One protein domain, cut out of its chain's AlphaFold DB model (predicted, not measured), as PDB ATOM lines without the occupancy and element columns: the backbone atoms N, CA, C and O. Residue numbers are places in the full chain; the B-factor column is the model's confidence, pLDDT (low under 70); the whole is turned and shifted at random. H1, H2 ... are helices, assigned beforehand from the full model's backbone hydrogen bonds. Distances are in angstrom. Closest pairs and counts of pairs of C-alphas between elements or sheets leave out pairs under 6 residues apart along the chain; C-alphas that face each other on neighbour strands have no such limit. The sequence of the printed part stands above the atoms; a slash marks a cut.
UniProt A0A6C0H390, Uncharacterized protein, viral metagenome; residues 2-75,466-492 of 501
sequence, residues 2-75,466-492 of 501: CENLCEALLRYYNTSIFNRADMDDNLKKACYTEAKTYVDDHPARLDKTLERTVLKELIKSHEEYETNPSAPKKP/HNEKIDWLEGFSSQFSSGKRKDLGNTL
ATOM      1  N   CYS A   2      96.207 100.424 131.900       74.00
ATOM      2  CA  CYS A   2      95.833 101.774 131.460       74.00
ATOM      3  C   CYS A   2      94.766 101.775 130.359       74.00
ATOM      4  O   CYS A   2      93.796 102.500 130.482       74.00
ATOM      5  N   GLU A   3      94.867 100.884 129.367       75.12
ATOM      6  CA  GLU A   3      93.859 100.756 128.298       75.12
ATOM      7  C   GLU A   3      92.432 100.553 128.852       75.12
ATOM      8  O   GLU A   3      91.543 101.343 128.550       75.12
ATOM      9  N   ASN A   4      92.228  99.592 129.763       83.81
ATOM     10  CA  ASN A   4      90.923  99.361 130.407       83.81
ATOM     11  C   ASN A   4      90.452 100.568 131.230       83.81
ATOM     12  O   ASN A   4      89.256 100.830 131.323       83.81
ATOM     13  N   LEU A   5      91.387 101.280 131.861       83.44
ATOM     14  CA  LEU A   5      91.084 102.470 132.646       83.44
ATOM     15  C   LEU A   5      90.659 103.630 131.739       83.44
ATOM     16  O   LEU A   5      89.642 104.261 132.009       83.44
ATOM     17  N   CYS A   6      91.376 103.872 130.644       82.38
ATOM     18  CA  CYS A   6      91.023 104.865 129.634       82.38
ATOM     19  C   CYS A   6      89.659 104.546 129.014       82.38
ATOM     20  O   CYS A   6      88.807 105.426 128.927       82.38
ATOM     21  N   GLU A   7      89.400 103.284 128.662       84.62
ATOM     22  CA  GLU A   7      88.085 102.848 128.178       84.62
ATOM     23  C   GLU A   7      86.975 103.100 129.207       84.62
ATOM     24  O   GLU A   7      85.910 103.611 128.854       84.62
ATOM     25  N   ALA A   8      87.218 102.788 130.482       90.06
ATOM     26  CA  ALA A   8      86.259 103.040 131.552       90.06
ATOM     27  C   ALA A   8      86.015 104.544 131.768       90.06
ATOM     28  O   ALA A   8      84.865 104.952 131.914       90.06
ATOM     29  N   LEU A   9      87.051 105.385 131.708       89.56
ATOM     30  CA  LEU A   9      86.920 106.844 131.785       89.56
ATOM     31  C   LEU A   9      86.100 107.406 130.622       89.56
ATOM     32  O   LEU A   9      85.170 108.178 130.843       89.56
ATOM     33  N   LEU A  10      86.396 106.978 129.394       85.69
ATOM     34  CA  LEU A  10      85.673 107.400 128.189       85.69
ATOM     35  C   LEU A  10      84.212 106.966 128.193       85.69
ATOM     36  O   LEU A  10      83.391 107.569 127.504       85.69
ATOM     37  N   ARG A  11      83.894 105.889 128.913       89.12
ATOM     38  CA  ARG A  11      82.535 105.363 128.989       89.12
ATOM     39  C   ARG A  11      81.744 105.976 130.137       89.12
ATOM     40  O   ARG A  11      80.617 106.407 129.922       89.12
ATOM     41  N   TYR A  12      82.324 106.010 131.332       93.44
ATOM     42  CA  TYR A  12      81.606 106.310 132.572       93.44
ATOM     43  C   TYR A  12      81.836 107.729 133.085       93.44
ATOM     44  O   TYR A  12      81.092 108.173 133.958       93.44
ATOM     45  N   TYR A  13      82.848 108.438 132.564       94.75
ATOM     46  CA  TYR A  13      83.197 109.800 132.977       94.75
ATOM     47  C   TYR A  13      83.295 109.928 134.511       94.75
ATOM     48  O   TYR A  13      82.795 110.878 135.114       94.75
ATOM     49  N   ASN A  14      83.903 108.926 135.152       95.19
ATOM     50  CA  ASN A  14      84.081 108.867 136.597       95.19
ATOM     51  C   ASN A  14      85.567 108.693 136.925       95.19
ATOM     52  O   ASN A  14      86.151 107.640 136.668       95.19
ATOM     53  N   THR A  15      86.174 109.735 137.489       94.19
ATOM     54  CA  THR A  15      87.605 109.755 137.814       94.19
ATOM     55  C   THR A  15      87.950 109.009 139.103       94.19
ATOM     56  O   THR A  15      89.108 108.661 139.289       94.19
ATOM     57  N   SER A  16      86.981 108.619 139.939       91.69
ATOM     58  CA  SER A  16      87.258 107.814 141.146       91.69
ATOM     59  C   SER A  16      87.891 106.450 140.855       91.69
ATOM     60  O   SER A  16      88.440 105.815 141.751       91.69
ATOM     61  N   ILE A  17      87.888 106.004 139.595       90.06
ATOM     62  CA  ILE A  17      88.638 104.825 139.139       90.06
ATOM     63  C   ILE A  17      90.148 104.978 139.407       90.06
ATOM     64  O   ILE A  17      90.845 103.975 139.570       90.06
ATOM     65  N   PHE A  18      90.656 106.208 139.506       88.69
ATOM     66  CA  PHE A  18      92.034 106.480 139.906       88.69
ATOM     67  C   PHE A  18      92.293 106.328 141.417       88.69
ATOM     68  O   PHE A  18      93.451 106.312 141.826       88.69
ATOM     69  N   ASN A  19      91.259 106.215 142.255       88.19
ATOM     70  CA  ASN A  19      91.378 106.092 143.718       88.19
ATOM     71  C   ASN A  19      91.439 104.639 144.198       88.19
ATOM     72  O   ASN A  19      91.224 104.342 145.374       88.19
ATOM     73  N   ARG A  20      91.730 103.710 143.288       83.31
ATOM     74  CA  ARG A  20      91.933 102.312 143.642       83.31
ATOM     75  C   ARG A  20      93.181 102.155 144.506       83.31
ATOM     76  O   ARG A  20      94.256 102.616 144.133       83.31
ATOM     77  N   ALA A  21      93.045 101.427 145.610       79.75
ATOM     78  CA  ALA A  21      94.134 101.197 146.560       79.75
ATOM     79  C   ALA A  21      95.347 100.462 145.955       79.75
ATOM     80  O   ALA A  21      96.445 100.550 146.495       79.75
ATOM     81  N   ASP A  22      95.162  99.731 144.852       80.31
ATOM     82  CA  ASP A  22      96.223  98.995 144.161       80.31
ATOM     83  C   ASP A  22      96.913  99.787 143.037       80.31
ATOM     84  O   ASP A  22      97.754  99.232 142.330       80.31
ATOM     85  N   MET A  23      96.582 101.072 142.856       81.00
ATOM     86  CA  MET A  23      97.218 101.933 141.858       81.00
ATOM     87  C   MET A  23      98.400 102.689 142.468       81.00
ATOM     88  O   MET A  23      98.221 103.489 143.381       81.00
ATOM     89  N   ASP A  24      99.611 102.463 141.952       84.81
ATOM     90  CA  ASP A  24     100.778 103.236 142.382       84.81
ATOM     91  C   ASP A  24     100.772 104.659 141.791       84.81
ATOM     92  O   ASP A  24     100.251 104.896 140.699       84.81
ATOM     93  N   ASP A  25     101.387 105.614 142.493       84.62
ATOM     94  CA  ASP A  25     101.397 107.032 142.102       84.62
ATOM     95  C   ASP A  25     102.024 107.287 140.722       84.62
ATOM     96  O   ASP A  25     101.625 108.220 140.018       84.62
ATOM     97  N   ASN A  26     103.017 106.486 140.313       82.12
ATOM     98  CA  ASN A  26     103.647 106.652 139.004       82.12
ATOM     99  C   ASN A  26     102.713 106.161 137.901       82.12
ATOM    100  O   ASN A  26     102.570 106.840 136.885       82.12
ATOM    101  N   LEU A  27     102.037 105.030 138.116       75.12
ATOM    102  CA  LEU A  27     100.992 104.542 137.229       75.12
ATOM    103  C   LEU A  27      99.818 105.516 137.169       75.12
ATOM    104  O   LEU A  27      99.317 105.777 136.084       75.12
ATOM    105  N   LYS A  28      99.418 106.121 138.288       79.12
ATOM    106  CA  LYS A  28      98.359 107.135 138.322       79.12
ATOM    107  C   LYS A  28      98.724 108.367 137.488       79.12
ATOM    108  O   LYS A  28      97.948 108.776 136.628       79.12
ATOM    109  N   LYS A  29      99.944 108.899 137.640       81.62
ATOM    110  CA  LYS A  29     100.477 109.992 136.797       81.62
ATOM    111  C   LYS A  29     100.593 109.604 135.324       81.62
ATOM    112  O   LYS A  29     100.266 110.413 134.449       81.62
ATOM    113  N   ALA A  30     101.039 108.381 135.040       77.62
ATOM    114  CA  ALA A  30     101.104 107.854 133.682       77.62
ATOM    115  C   ALA A  30      99.703 107.757 133.072       77.62
ATOM    116  O   ALA A  30      99.501 108.257 131.975       77.62
ATOM    117  N   CYS A  31      98.719 107.236 133.810       72.38
ATOM    118  CA  CYS A  31      97.324 107.160 133.391       72.38
ATOM    119  C   CYS A  31      96.694 108.546 133.212       72.38
ATOM    120  O   CYS A  31      95.918 108.722 132.286       72.38
ATOM    121  N   TYR A  32      97.024 109.548 134.036       78.81
ATOM    122  CA  TYR A  32      96.567 110.923 133.809       78.81
ATOM    123  C   TYR A  32      97.135 111.509 132.519       78.81
ATOM    124  O   TYR A  32      96.410 112.138 131.749       78.81
ATOM    125  N   THR A  33      98.431 111.306 132.285       80.62
ATOM    126  CA  THR A  33      99.109 111.783 131.075       80.62
ATOM    127  C   THR A  33      98.546 111.076 129.849       80.62
ATOM    128  O   THR A  33      98.131 111.733 128.903       80.62
ATOM    129  N   GLU A  34      98.443 109.749 129.906       73.19
ATOM    130  CA  GLU A  34      97.871 108.914 128.856       73.19
ATOM    131  C   GLU A  34      96.405 109.259 128.613       73.19
ATOM    132  O   GLU A  34      96.030 109.423 127.466       73.19
ATOM    133  N   ALA A  35      95.580 109.456 129.643       70.38
ATOM    134  CA  ALA A  35      94.181 109.835 129.470       70.38
ATOM    135  C   ALA A  35      94.041 111.221 128.828       70.38
ATOM    136  O   ALA A  35      93.185 111.389 127.962       70.38
ATOM    137  N   LYS A  36      94.893 112.194 129.191       75.50
ATOM    138  CA  LYS A  36      94.944 113.522 128.548       75.50
ATOM    139  C   LYS A  36      95.361 113.408 127.076       75.50
ATOM    140  O   LYS A  36      94.653 113.911 126.213       75.50
ATOM    141  N   THR A  37      96.448 112.693 126.782       77.69
ATOM    142  CA  THR A  37      96.924 112.477 125.405       77.69
ATOM    143  C   THR A  37      95.927 111.670 124.574       77.69
ATOM    144  O   THR A  37      95.622 112.042 123.451       77.69
ATOM    145  N   TYR A  38      95.346 110.608 125.131       67.75
ATOM    146  CA  TYR A  38      94.354 109.769 124.463       67.75
ATOM    147  C   TYR A  38      93.097 110.569 124.124       67.75
ATOM    148  O   TYR A  38      92.539 110.399 123.042       67.75
ATOM    149  N   VAL A  39      92.663 111.453 125.028       68.62
ATOM    150  CA  VAL A  39      91.587 112.422 124.790       68.62
ATOM    151  C   VAL A  39      91.900 113.315 123.592       68.62
ATOM    152  O   VAL A  39      91.023 113.501 122.746       68.62
ATOM    153  N   ASP A  40      93.126 113.831 123.515       72.69
ATOM    154  CA  ASP A  40      93.569 114.707 122.430       72.69
ATOM    155  C   ASP A  40      93.678 113.934 121.087       72.69
ATOM    156  O   ASP A  40      93.267 114.443 120.043       72.69
ATOM    157  N   ASP A  41      94.131 112.673 121.113       72.81
ATOM    158  CA  ASP A  41      94.320 111.813 119.930       72.81
ATOM    159  C   ASP A  41      93.027 111.134 119.430       72.81
ATOM    160  O   ASP A  41      92.948 110.689 118.279       72.81
ATOM    161  N   HIS A  42      91.998 111.038 120.277       64.75
ATOM    162  CA  HIS A  42      90.712 110.403 119.969       64.75
ATOM    163  C   HIS A  42      89.560 111.404 120.118       64.75
ATOM    164  O   HIS A  42      88.719 111.245 121.023       64.75
ATOM    165  N   PRO A  43      89.466 112.406 119.212       64.88
ATOM    166  CA  PRO A  43      88.355 113.346 119.217       64.88
ATOM    167  C   PRO A  43      87.032 112.581 119.172       64.88
ATOM    168  O   PRO A  43      86.942 111.465 118.638       64.88
ATOM    169  N   ALA A  44      85.988 113.162 119.763       61.34
ATOM    170  CA  ALA A  44      84.675 112.532 119.760       61.34
ATOM    171  C   ALA A  44      84.270 112.184 118.313       61.34
ATOM    172  O   ALA A  44      84.582 112.913 117.373       61.34
ATOM    173  N   ARG A  45      83.566 111.062 118.105       57.22
ATOM    174  CA  ARG A  45      83.198 110.522 116.771       57.22
ATOM    175  C   ARG A  45      82.243 111.426 115.952       57.22
ATOM    176  O   ARG A  45      81.657 110.978 114.971       57.22
ATOM    177  N   LEU A  46      82.053 112.678 116.352       51.84
ATOM    178  CA  LEU A  46      80.893 113.523 116.081       51.84
ATOM    179  C   LEU A  46      81.195 114.669 115.096       51.84
ATOM    180  O   LEU A  46      80.651 115.760 115.240       51.84
ATOM    181  N   ASP A  47      81.998 114.363 114.074       53.19
ATOM    182  CA  ASP A  47      83.009 115.209 113.408       53.19
ATOM    183  C   ASP A  47      84.345 115.114 114.132       53.19
ATOM    184  O   ASP A  47      84.402 115.271 115.346       53.19
ATOM    185  N   LYS A  48      85.424 114.864 113.382       51.28
ATOM    186  CA  LYS A  48      86.810 114.665 113.858       51.28
ATOM    187  C   LYS A  48      87.424 115.896 114.572       51.28
ATOM    188  O   LYS A  48      88.637 116.057 114.559       51.28
ATOM    189  N   THR A  49      86.611 116.788 115.131       52.97
ATOM    190  CA  THR A  49      86.984 118.135 115.576       52.97
ATOM    191  C   THR A  49      86.513 118.489 116.985       52.97
ATOM    192  O   THR A  49      86.960 119.512 117.495       52.97
ATOM    193  N   LEU A  50      85.643 117.700 117.636       64.44
ATOM    194  CA  LEU A  50      85.242 118.009 119.015       64.44
ATOM    195  C   LEU A  50      86.257 117.421 120.009       64.44
ATOM    196  O   LEU A  50      86.318 116.202 120.202       64.44
ATOM    197  N   GLU A  51      87.059 118.300 120.609       73.44
ATOM    198  CA  GLU A  51      87.964 117.984 121.719       73.44
ATOM    199  C   GLU A  51      87.160 117.453 122.918       73.44
ATOM    200  O   GLU A  51      86.056 117.931 123.195       73.44
ATOM    201  N   ARG A  52      87.708 116.473 123.653       82.06
ATOM    202  CA  ARG A  52      87.065 115.930 124.864       82.06
ATOM    203  C   ARG A  52      87.293 116.814 126.093       82.06
ATOM    204  O   ARG A  52      87.894 116.412 127.090       82.06
ATOM    205  N   THR A  53      86.860 118.060 125.962       86.50
ATOM    206  CA  THR A  53      87.049 119.132 126.942       86.50
ATOM    207  C   THR A  53      86.503 118.789 128.327       86.50
ATOM    208  O   THR A  53      87.197 119.013 129.315       86.50
ATOM    209  N   VAL A  54      85.320 118.181 128.427       90.75
ATOM    210  CA  VAL A  54      84.695 117.815 129.701       90.75
ATOM    211  C   VAL A  54      85.495 116.726 130.389       90.75
ATOM    212  O   VAL A  54      85.874 116.907 131.541       90.75
ATOM    213  N   LEU A  55      85.823 115.622 129.707       90.12
ATOM    214  CA  LEU A  55      86.610 114.557 130.338       90.12
ATOM    215  C   LEU A  55      87.978 115.072 130.821       90.12
ATOM    216  O   LEU A  55      88.413 114.739 131.924       90.12
ATOM    217  N   LYS A  56      88.622 115.936 130.029       88.94
ATOM    218  CA  LYS A  56      89.883 116.602 130.386       88.94
ATOM    219  C   LYS A  56      89.737 117.486 131.627       88.94
ATOM    220  O   LYS A  56      90.591 117.436 132.511       88.94
ATOM    221  N   GLU A  57      88.652 118.256 131.725       91.88
ATOM    222  CA  GLU A  57      88.330 119.064 132.907       91.88
ATOM    223  C   GLU A  57      88.055 118.205 134.149       91.88
ATOM    224  O   GLU A  57      88.506 118.564 135.239       91.88
ATOM    225  N   LEU A  58      87.359 117.072 134.010       94.38
ATOM    226  CA  LEU A  58      87.105 116.143 135.118       94.38
ATOM    227  C   LEU A  58      88.412 115.551 135.652       94.38
ATOM    228  O   LEU A  58      88.664 115.610 136.852       94.38
ATOM    229  N   ILE A  59      89.277 115.062 134.757       91.75
ATOM    230  CA  ILE A  59      90.601 114.533 135.109       91.75
ATOM    231  C   ILE A  59      91.442 115.596 135.823       91.75
ATOM    232  O   ILE A  59      92.035 115.321 136.863       91.75
ATOM    233  N   LYS A  60      91.473 116.820 135.286       91.25
ATOM    234  CA  LYS A  60      92.191 117.939 135.902       91.25
ATOM    235  C   LYS A  60      91.644 118.263 137.295       91.25
ATOM    236  O   LYS A  60      92.428 118.472 138.211       91.25
ATOM    237  N   SER A  61      90.320 118.278 137.455       93.62
ATOM    238  CA  SER A  61      89.675 118.551 138.749       93.62
ATOM    239  C   SER A  61      90.044 117.490 139.790       93.62
ATOM    240  O   SER A  61      90.304 117.831 140.941       93.62
ATOM    241  N   HIS A  62      90.121 116.222 139.374       93.56
ATOM    242  CA  HIS A  62      90.555 115.120 140.229       93.56
ATOM    243  C   HIS A  62      92.012 115.293 140.692       93.56
ATOM    244  O   HIS A  62      92.296 115.261 141.886       93.56
ATOM    245  N   GLU A  63      92.928 115.570 139.761       91.25
ATOM    246  CA  GLU A  63      94.350 115.797 140.058       91.25
ATOM    247  C   GLU A  63      94.569 117.021 140.970       91.25
ATOM    248  O   GLU A  63      95.377 116.977 141.901       91.25
ATOM    249  N   GLU A  64      93.837 118.116 140.738       91.69
ATOM    250  CA  GLU A  64      93.888 119.315 141.582       91.69
ATOM    251  C   GLU A  64      93.399 119.032 143.007       91.69
ATOM    252  O   GLU A  64      94.020 119.502 143.958       91.69
ATOM    253  N   TYR A  65      92.336 118.238 143.166       91.31
ATOM    254  CA  TYR A  65      91.842 117.815 144.479       91.31
ATOM    255  C   TYR A  65      92.914 117.073 145.292       91.31
ATOM    256  O   TYR A  65      93.054 117.318 146.491       91.31
ATOM    257  N   GLU A  66      93.691 116.201 144.648       88.25
ATOM    258  CA  GLU A  66      94.721 115.409 145.326       88.25
ATOM    259  C   GLU A  66      95.987 116.201 145.642       88.25
ATOM    260  O   GLU A  66      96.633 115.978 146.666       88.25
ATOM    261  N   THR A  67      96.368 117.117 144.754       89.25
ATOM    262  CA  THR A  67      97.680 117.777 144.808       89.25
ATOM    263  C   THR A  67      97.644 119.172 145.424       89.25
ATOM    264  O   THR A  67      98.679 119.664 145.876       89.25
ATOM    265  N   ASN A  68      96.477 119.823 145.473       92.75
ATOM    266  CA  ASN A  68      96.334 121.194 145.950       92.75
ATOM    267  C   ASN A  68      95.334 121.281 147.120       92.75
ATOM    268  O   ASN A  68      94.121 121.319 146.901       92.75
ATOM    269  N   PRO A  69      95.811 121.427 148.372       92.12
ATOM    270  CA  PRO A  69      94.947 121.563 149.548       92.12
ATOM    271  C   PRO A  69      93.958 122.737 149.489       92.12
ATOM    272  O   PRO A  69      92.933 122.691 150.173       92.12
ATOM    273  N   SER A  70      94.266 123.765 148.691       93.31
ATOM    274  CA  SER A  70      93.451 124.970 148.504       93.31
ATOM    275  C   SER A  70      92.447 124.858 147.352       93.31
ATOM    276  O   SER A  70      91.675 125.793 147.137       93.31
ATOM    277  N   ALA A  71      92.463 123.765 146.579       91.75
ATOM    278  CA  ALA A  71      91.496 123.560 145.507       91.75
ATOM    279  C   ALA A  71      90.068 123.458 146.079       91.75
ATOM    280  O   ALA A  71      89.883 122.925 147.179       91.75
ATOM    281  N   PRO A  72      89.039 123.947 145.357       89.06
ATOM    282  CA  PRO A  72      87.649 123.733 145.742       89.06
ATOM    283  C   PRO A  72      87.366 122.236 145.900       89.06
ATOM    284  O   PRO A  72      87.434 121.478 144.937       89.06
ATOM    285  N   LYS A  73      87.062 121.801 147.124       91.50
ATOM    286  CA  LYS A  73      86.813 120.386 147.411       91.50
ATOM    287  C   LYS A  73      85.374 120.004 147.081       91.50
ATOM    288  O   LYS A  73      84.453 120.826 147.173       91.50
ATOM    289  N   LYS A  74      85.187 118.725 146.744       94.75
ATOM    290  CA  LYS A  74      83.871 118.077 146.778       94.75
ATOM    291  C   LYS A  74      83.266 118.261 148.175       94.75
ATOM    292  O   LYS A  74      84.018 118.245 149.156       94.75
ATOM    293  N   PRO A  75      81.947 118.486 148.286       96.12
ATOM    294  CA  PRO A  75      81.337 118.679 149.588       96.12
ATOM    295  C   PRO A  75      81.514 117.408 150.428       96.12
ATOM    296  O   PRO A  75      81.251 116.303 149.962       96.12
ATOM    297  N   HIS A 466      85.699 106.386 145.380       88.69
ATOM    298  CA  HIS A 466      85.945 104.953 145.367       88.69
ATOM    299  C   HIS A 466      85.309 104.294 146.598       88.69
ATOM    300  O   HIS A 466      85.497 104.725 147.734       88.69
ATOM    301  N   ASN A 467      84.562 103.223 146.354       89.81
ATOM    302  CA  ASN A 467      83.949 102.393 147.376       89.81
ATOM    303  C   ASN A 467      84.295 100.942 147.052       89.81
ATOM    304  O   ASN A 467      84.091 100.502 145.922       89.81
ATOM    305  N   GLU A 468      84.779 100.187 148.033       90.56
ATOM    306  CA  GLU A 468      85.187  98.786 147.852       90.56
ATOM    307  C   GLU A 468      84.058  97.875 147.337       90.56
ATOM    308  O   GLU A 468      84.313  96.855 146.701       90.56
ATOM    309  N   LYS A 469      82.795  98.255 147.571       92.50
ATOM    310  CA  LYS A 469      81.611  97.525 147.097       92.50
ATOM    311  C   LYS A 469      81.253  97.855 145.641       92.50
ATOM    312  O   LYS A 469      80.295  97.291 145.108       92.50
ATOM    313  N   ILE A 470      81.979  98.777 145.006       92.06
ATOM    314  CA  ILE A 470      81.727  99.286 143.656       92.06
ATOM    315  C   ILE A 470      82.955  99.022 142.786       92.06
ATOM    316  O   ILE A 470      83.986  99.681 142.917       92.06
ATOM    317  N   ASP A 471      82.816  98.106 141.830       91.12
ATOM    318  CA  ASP A 471      83.853  97.831 140.838       91.12
ATOM    319  C   ASP A 471      83.406  98.251 139.425       91.12
ATOM    320  O   ASP A 471      82.687  97.550 138.697       91.12
ATOM    321  N   TRP A 472      83.876  99.428 139.013       88.81
ATOM    322  CA  TRP A 472      83.678  99.962 137.663       88.81
ATOM    323  C   TRP A 472      84.358  99.120 136.573       88.81
ATOM    324  O   TRP A 472      83.955  99.184 135.408       88.81
ATOM    325  N   LEU A 473      85.359  98.315 136.935       87.69
ATOM    326  CA  LEU A 473      86.166  97.505 136.023       87.69
ATOM    327  C   LEU A 473      85.739  96.033 135.995       87.69
ATOM    328  O   LEU A 473      86.213  95.274 135.140       87.69
ATOM    329  N   GLU A 474      84.808  95.629 136.861       86.00
ATOM    330  CA  GLU A 474      84.222  94.290 136.843       86.00
ATOM    331  C   GLU A 474      83.671  93.991 135.436       86.00
ATOM    332  O   GLU A 474      82.862  94.743 134.888       86.00
ATOM    333  N   GLY A 475      84.133  92.896 134.827       76.50
ATOM    334  CA  GLY A 475      83.767  92.493 133.464       76.50
ATOM    335  C   GLY A 475      84.737  92.926 132.357       76.50
ATOM    336  O   GLY A 475      84.677  92.353 131.271       76.50
ATOM    337  N   PHE A 476      85.679  93.848 132.607       75.69
ATOM    338  CA  PHE A 476      86.773  94.117 131.656       75.69
ATOM    339  C   PHE A 476      87.839  93.015 131.697       75.69
ATOM    340  O   PHE A 476      88.372  92.616 130.664       75.69
ATOM    341  N   SER A 477      88.128  92.467 132.881       68.31
ATOM    342  CA  SER A 477      89.159  91.435 133.072       68.31
ATOM    343  C   SER A 477      88.874  90.140 132.300       68.31
ATOM    344  O   SER A 477      89.788  89.559 131.714       68.31
ATOM    345  N   SER A 478      87.607  89.719 132.227       62.31
ATOM    346  CA  SER A 478      87.196  88.471 131.569       62.31
ATOM    347  C   SER A 478      87.253  88.526 130.038       62.31
ATOM    348  O   SER A 478      87.388  87.488 129.385       62.31
ATOM    349  N   GLN A 479      87.186  89.720 129.439       58.94
ATOM    350  CA  GLN A 479      87.256  89.871 127.983       58.94
ATOM    351  C   GLN A 479      88.684  89.679 127.459       58.94
ATOM    352  O   GLN A 479      88.880  89.000 126.448       58.94
ATOM    353  N   PHE A 480      89.689  90.175 128.183       57.06
ATOM    354  CA  PHE A 480      91.093  90.083 127.771       57.06
ATOM    355  C   PHE A 480      91.710  88.703 128.001       57.06
ATOM    356  O   PHE A 480      92.487  88.240 127.166       57.06
ATOM    357  N   SER A 481      91.314  87.992 129.062       55.81
ATOM    358  CA  SER A 481      91.786  86.622 129.306       55.81
ATOM    359  C   SER A 481      91.360  85.635 128.211       55.81
ATOM    360  O   SER A 481      91.970  84.581 128.060       55.81
ATOM    361  N   SER A 482      90.338  85.972 127.416       60.75
ATOM    362  CA  SER A 482      89.841  85.112 126.336       60.75
ATOM    363  C   SER A 482      90.636  85.201 125.023       60.75
ATOM    364  O   SER A 482      90.310  84.487 124.073       60.75
ATOM    365  N   GLY A 483      91.644  86.081 124.919       52.31
ATOM    366  CA  GLY A 483      92.498  86.234 123.727       52.31
ATOM    367  C   GLY A 483      91.774  86.706 122.455       52.31
ATOM    368  O   GLY A 483      92.405  86.943 121.426       52.31
ATOM    369  N   LYS A 484      90.450  86.883 122.498       52.53
ATOM    370  CA  LYS A 484      89.662  87.437 121.401       52.53
ATOM    371  C   LYS A 484      89.643  88.954 121.533       52.53
ATOM    372  O   LYS A 484      88.695  89.514 122.077       52.53
ATOM    373  N   ARG A 485      90.643  89.623 120.948       48.78
ATOM    374  CA  ARG A 485      90.481  91.003 120.460       48.78
ATOM    375  C   ARG A 485      89.379  90.988 119.398       48.78
ATOM    376  O   ARG A 485      89.641  90.883 118.206       48.78
ATOM    377  N   LYS A 486      88.115  91.000 119.820       48.84
ATOM    378  CA  LYS A 486      87.048  91.466 118.940       48.84
ATOM    379  C   LYS A 486      87.333  92.942 118.719       48.84
ATOM    380  O   LYS A 486      87.495  93.660 119.698       48.84
ATOM    381  N   ASP A 487      87.381  93.371 117.463       47.88
ATOM    382  CA  ASP A 487      87.344  94.782 117.090       47.88
ATOM    383  C   ASP A 487      86.143  95.458 117.773       47.88
ATOM    384  O   ASP A 487      85.024  95.497 117.254       47.88
ATOM    385  N   LEU A 488      86.358  95.999 118.972       46.00
ATOM    386  CA  LEU A 488      85.383  96.810 119.699       46.00
ATOM    387  C   LEU A 488      85.080  98.104 118.929       46.00
ATOM    388  O   LEU A 488      83.978  98.644 119.043       46.00
ATOM    389  N   GLY A 489      85.968  98.492 118.002       42.38
ATOM    390  CA  GLY A 489      85.709  99.488 116.964       42.38
ATOM    391  C   GLY A 489      84.426  99.221 116.160       42.38
ATOM    392  O   GLY A 489      83.707 100.178 115.859       42.38
ATOM    393  N   ASN A 490      84.078  97.948 115.921       41.53
ATOM    394  CA  ASN A 490      82.857  97.531 115.220       41.53
ATOM    395  C   ASN A 490      81.652  97.285 116.142       41.53
ATOM    396  O   ASN A 490      80.520  97.260 115.664       41.53
ATOM    397  N   THR A 491      81.849  97.157 117.457       41.47
ATOM    398  CA  THR A 491      80.730  96.973 118.407       41.47
ATOM    399  C   THR A 491      80.116  98.318 118.816       41.47
ATOM    400  O   THR A 491      78.920  98.398 119.078       41.47
ATOM    401  N   LEU A 492      80.901  99.402 118.739       41.91
ATOM    402  CA  LEU A 492      80.401 100.786 118.720       41.91
ATOM    403  C   LEU A 492      79.950 101.253 117.326       41.91
ATOM    404  O   LEU A 492      79.457 102.373 117.181       41.91
TER     405      LEU A 492
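This is residues 2 to 75 and 466 to 492 of the 501 residues of an uncharacterized protein of viral metagenome (UniProt A0A6C0H390). A helical hairpin, H3 and H4, has H1 crossing H3 steeply on one side of it, with the short H2 on that same side; after a cut in the chain, a mostly unnamed stretch with the short helix H5 follows, and its last residues, 481 to 492 with H6, stick out free. The printed part has 101 residues with six named helices, H1 to H6 in order along the chain, and no named strand, an all-helix domain. It is only just compact, close to loose, with a radius of gyration of the C-alphas of 14.9 A, and its C-alphas span 45 by 36 by 24 A.

H1 is residues 2 to 12, 15.0 A from first to last C-alpha, with C-alpha 2 at (95.833, 101.774, 131.460). H2 is residues 15 to 19. H3, residues 25 to 41, is the longest helix at 23.8 A, with C-alpha 25 at (101.397, 107.032, 142.102). H4, residues 53 to 67, measures 20.8 A. Beyond the cut, H5 is residues 477 to 480 and H6 is residues 488 to 491, with C-alpha 491 at (80.730, 96.973, 118.407).

H1 touches residues 31 to 38 of H3, at a steep tilt of 61 degrees, the same way; the closest C-alphas are those of Cys 6 and Ala 35, 5.9 A apart. H1 only just touches H2, with 3 pairs of C-alphas within 8 A, the closest being Leu 9 and Thr 15 at 6.7 A. H2 only just touches residues 58 to 62 of H4, also with 3 pairs; the closest C-alphas are those of Thr 15 and Ile 59, 6.3 A. H3 and H4 form a helical hairpin and touch at a shallow tilt of 18 degrees, opposite ways; their closest C-alphas are those of Lys 36 and Lys 56, 6.2 A. H1 and H4 are close but not clearly touching, at 7.5 A between the C-alphas of Leu 10 and Leu 55. H5 and H6 are apart from each other and from H1 to H4. Every O i to N i+4 pair is within hydrogen-bond range in H1, H3 and H4; H2 has 0 of 1 but 2 of 2 O i to N i+3 pairs, and H5 and H6 are too short for an O i to N i+4 pair.

The C-alphas farthest apart are those of Ser 70 and Lys 484, 46.5 A. Residues 76 to 465 are not printed, and C-alphas 75 and 466 are 15.1 A apart across the cut. The link from H3 to H4 is long, with 11 residues. Mean pLDDT of the printed part is 77.7; residues 38 to 39, 42 to 50 and 477 to 492 are under 70.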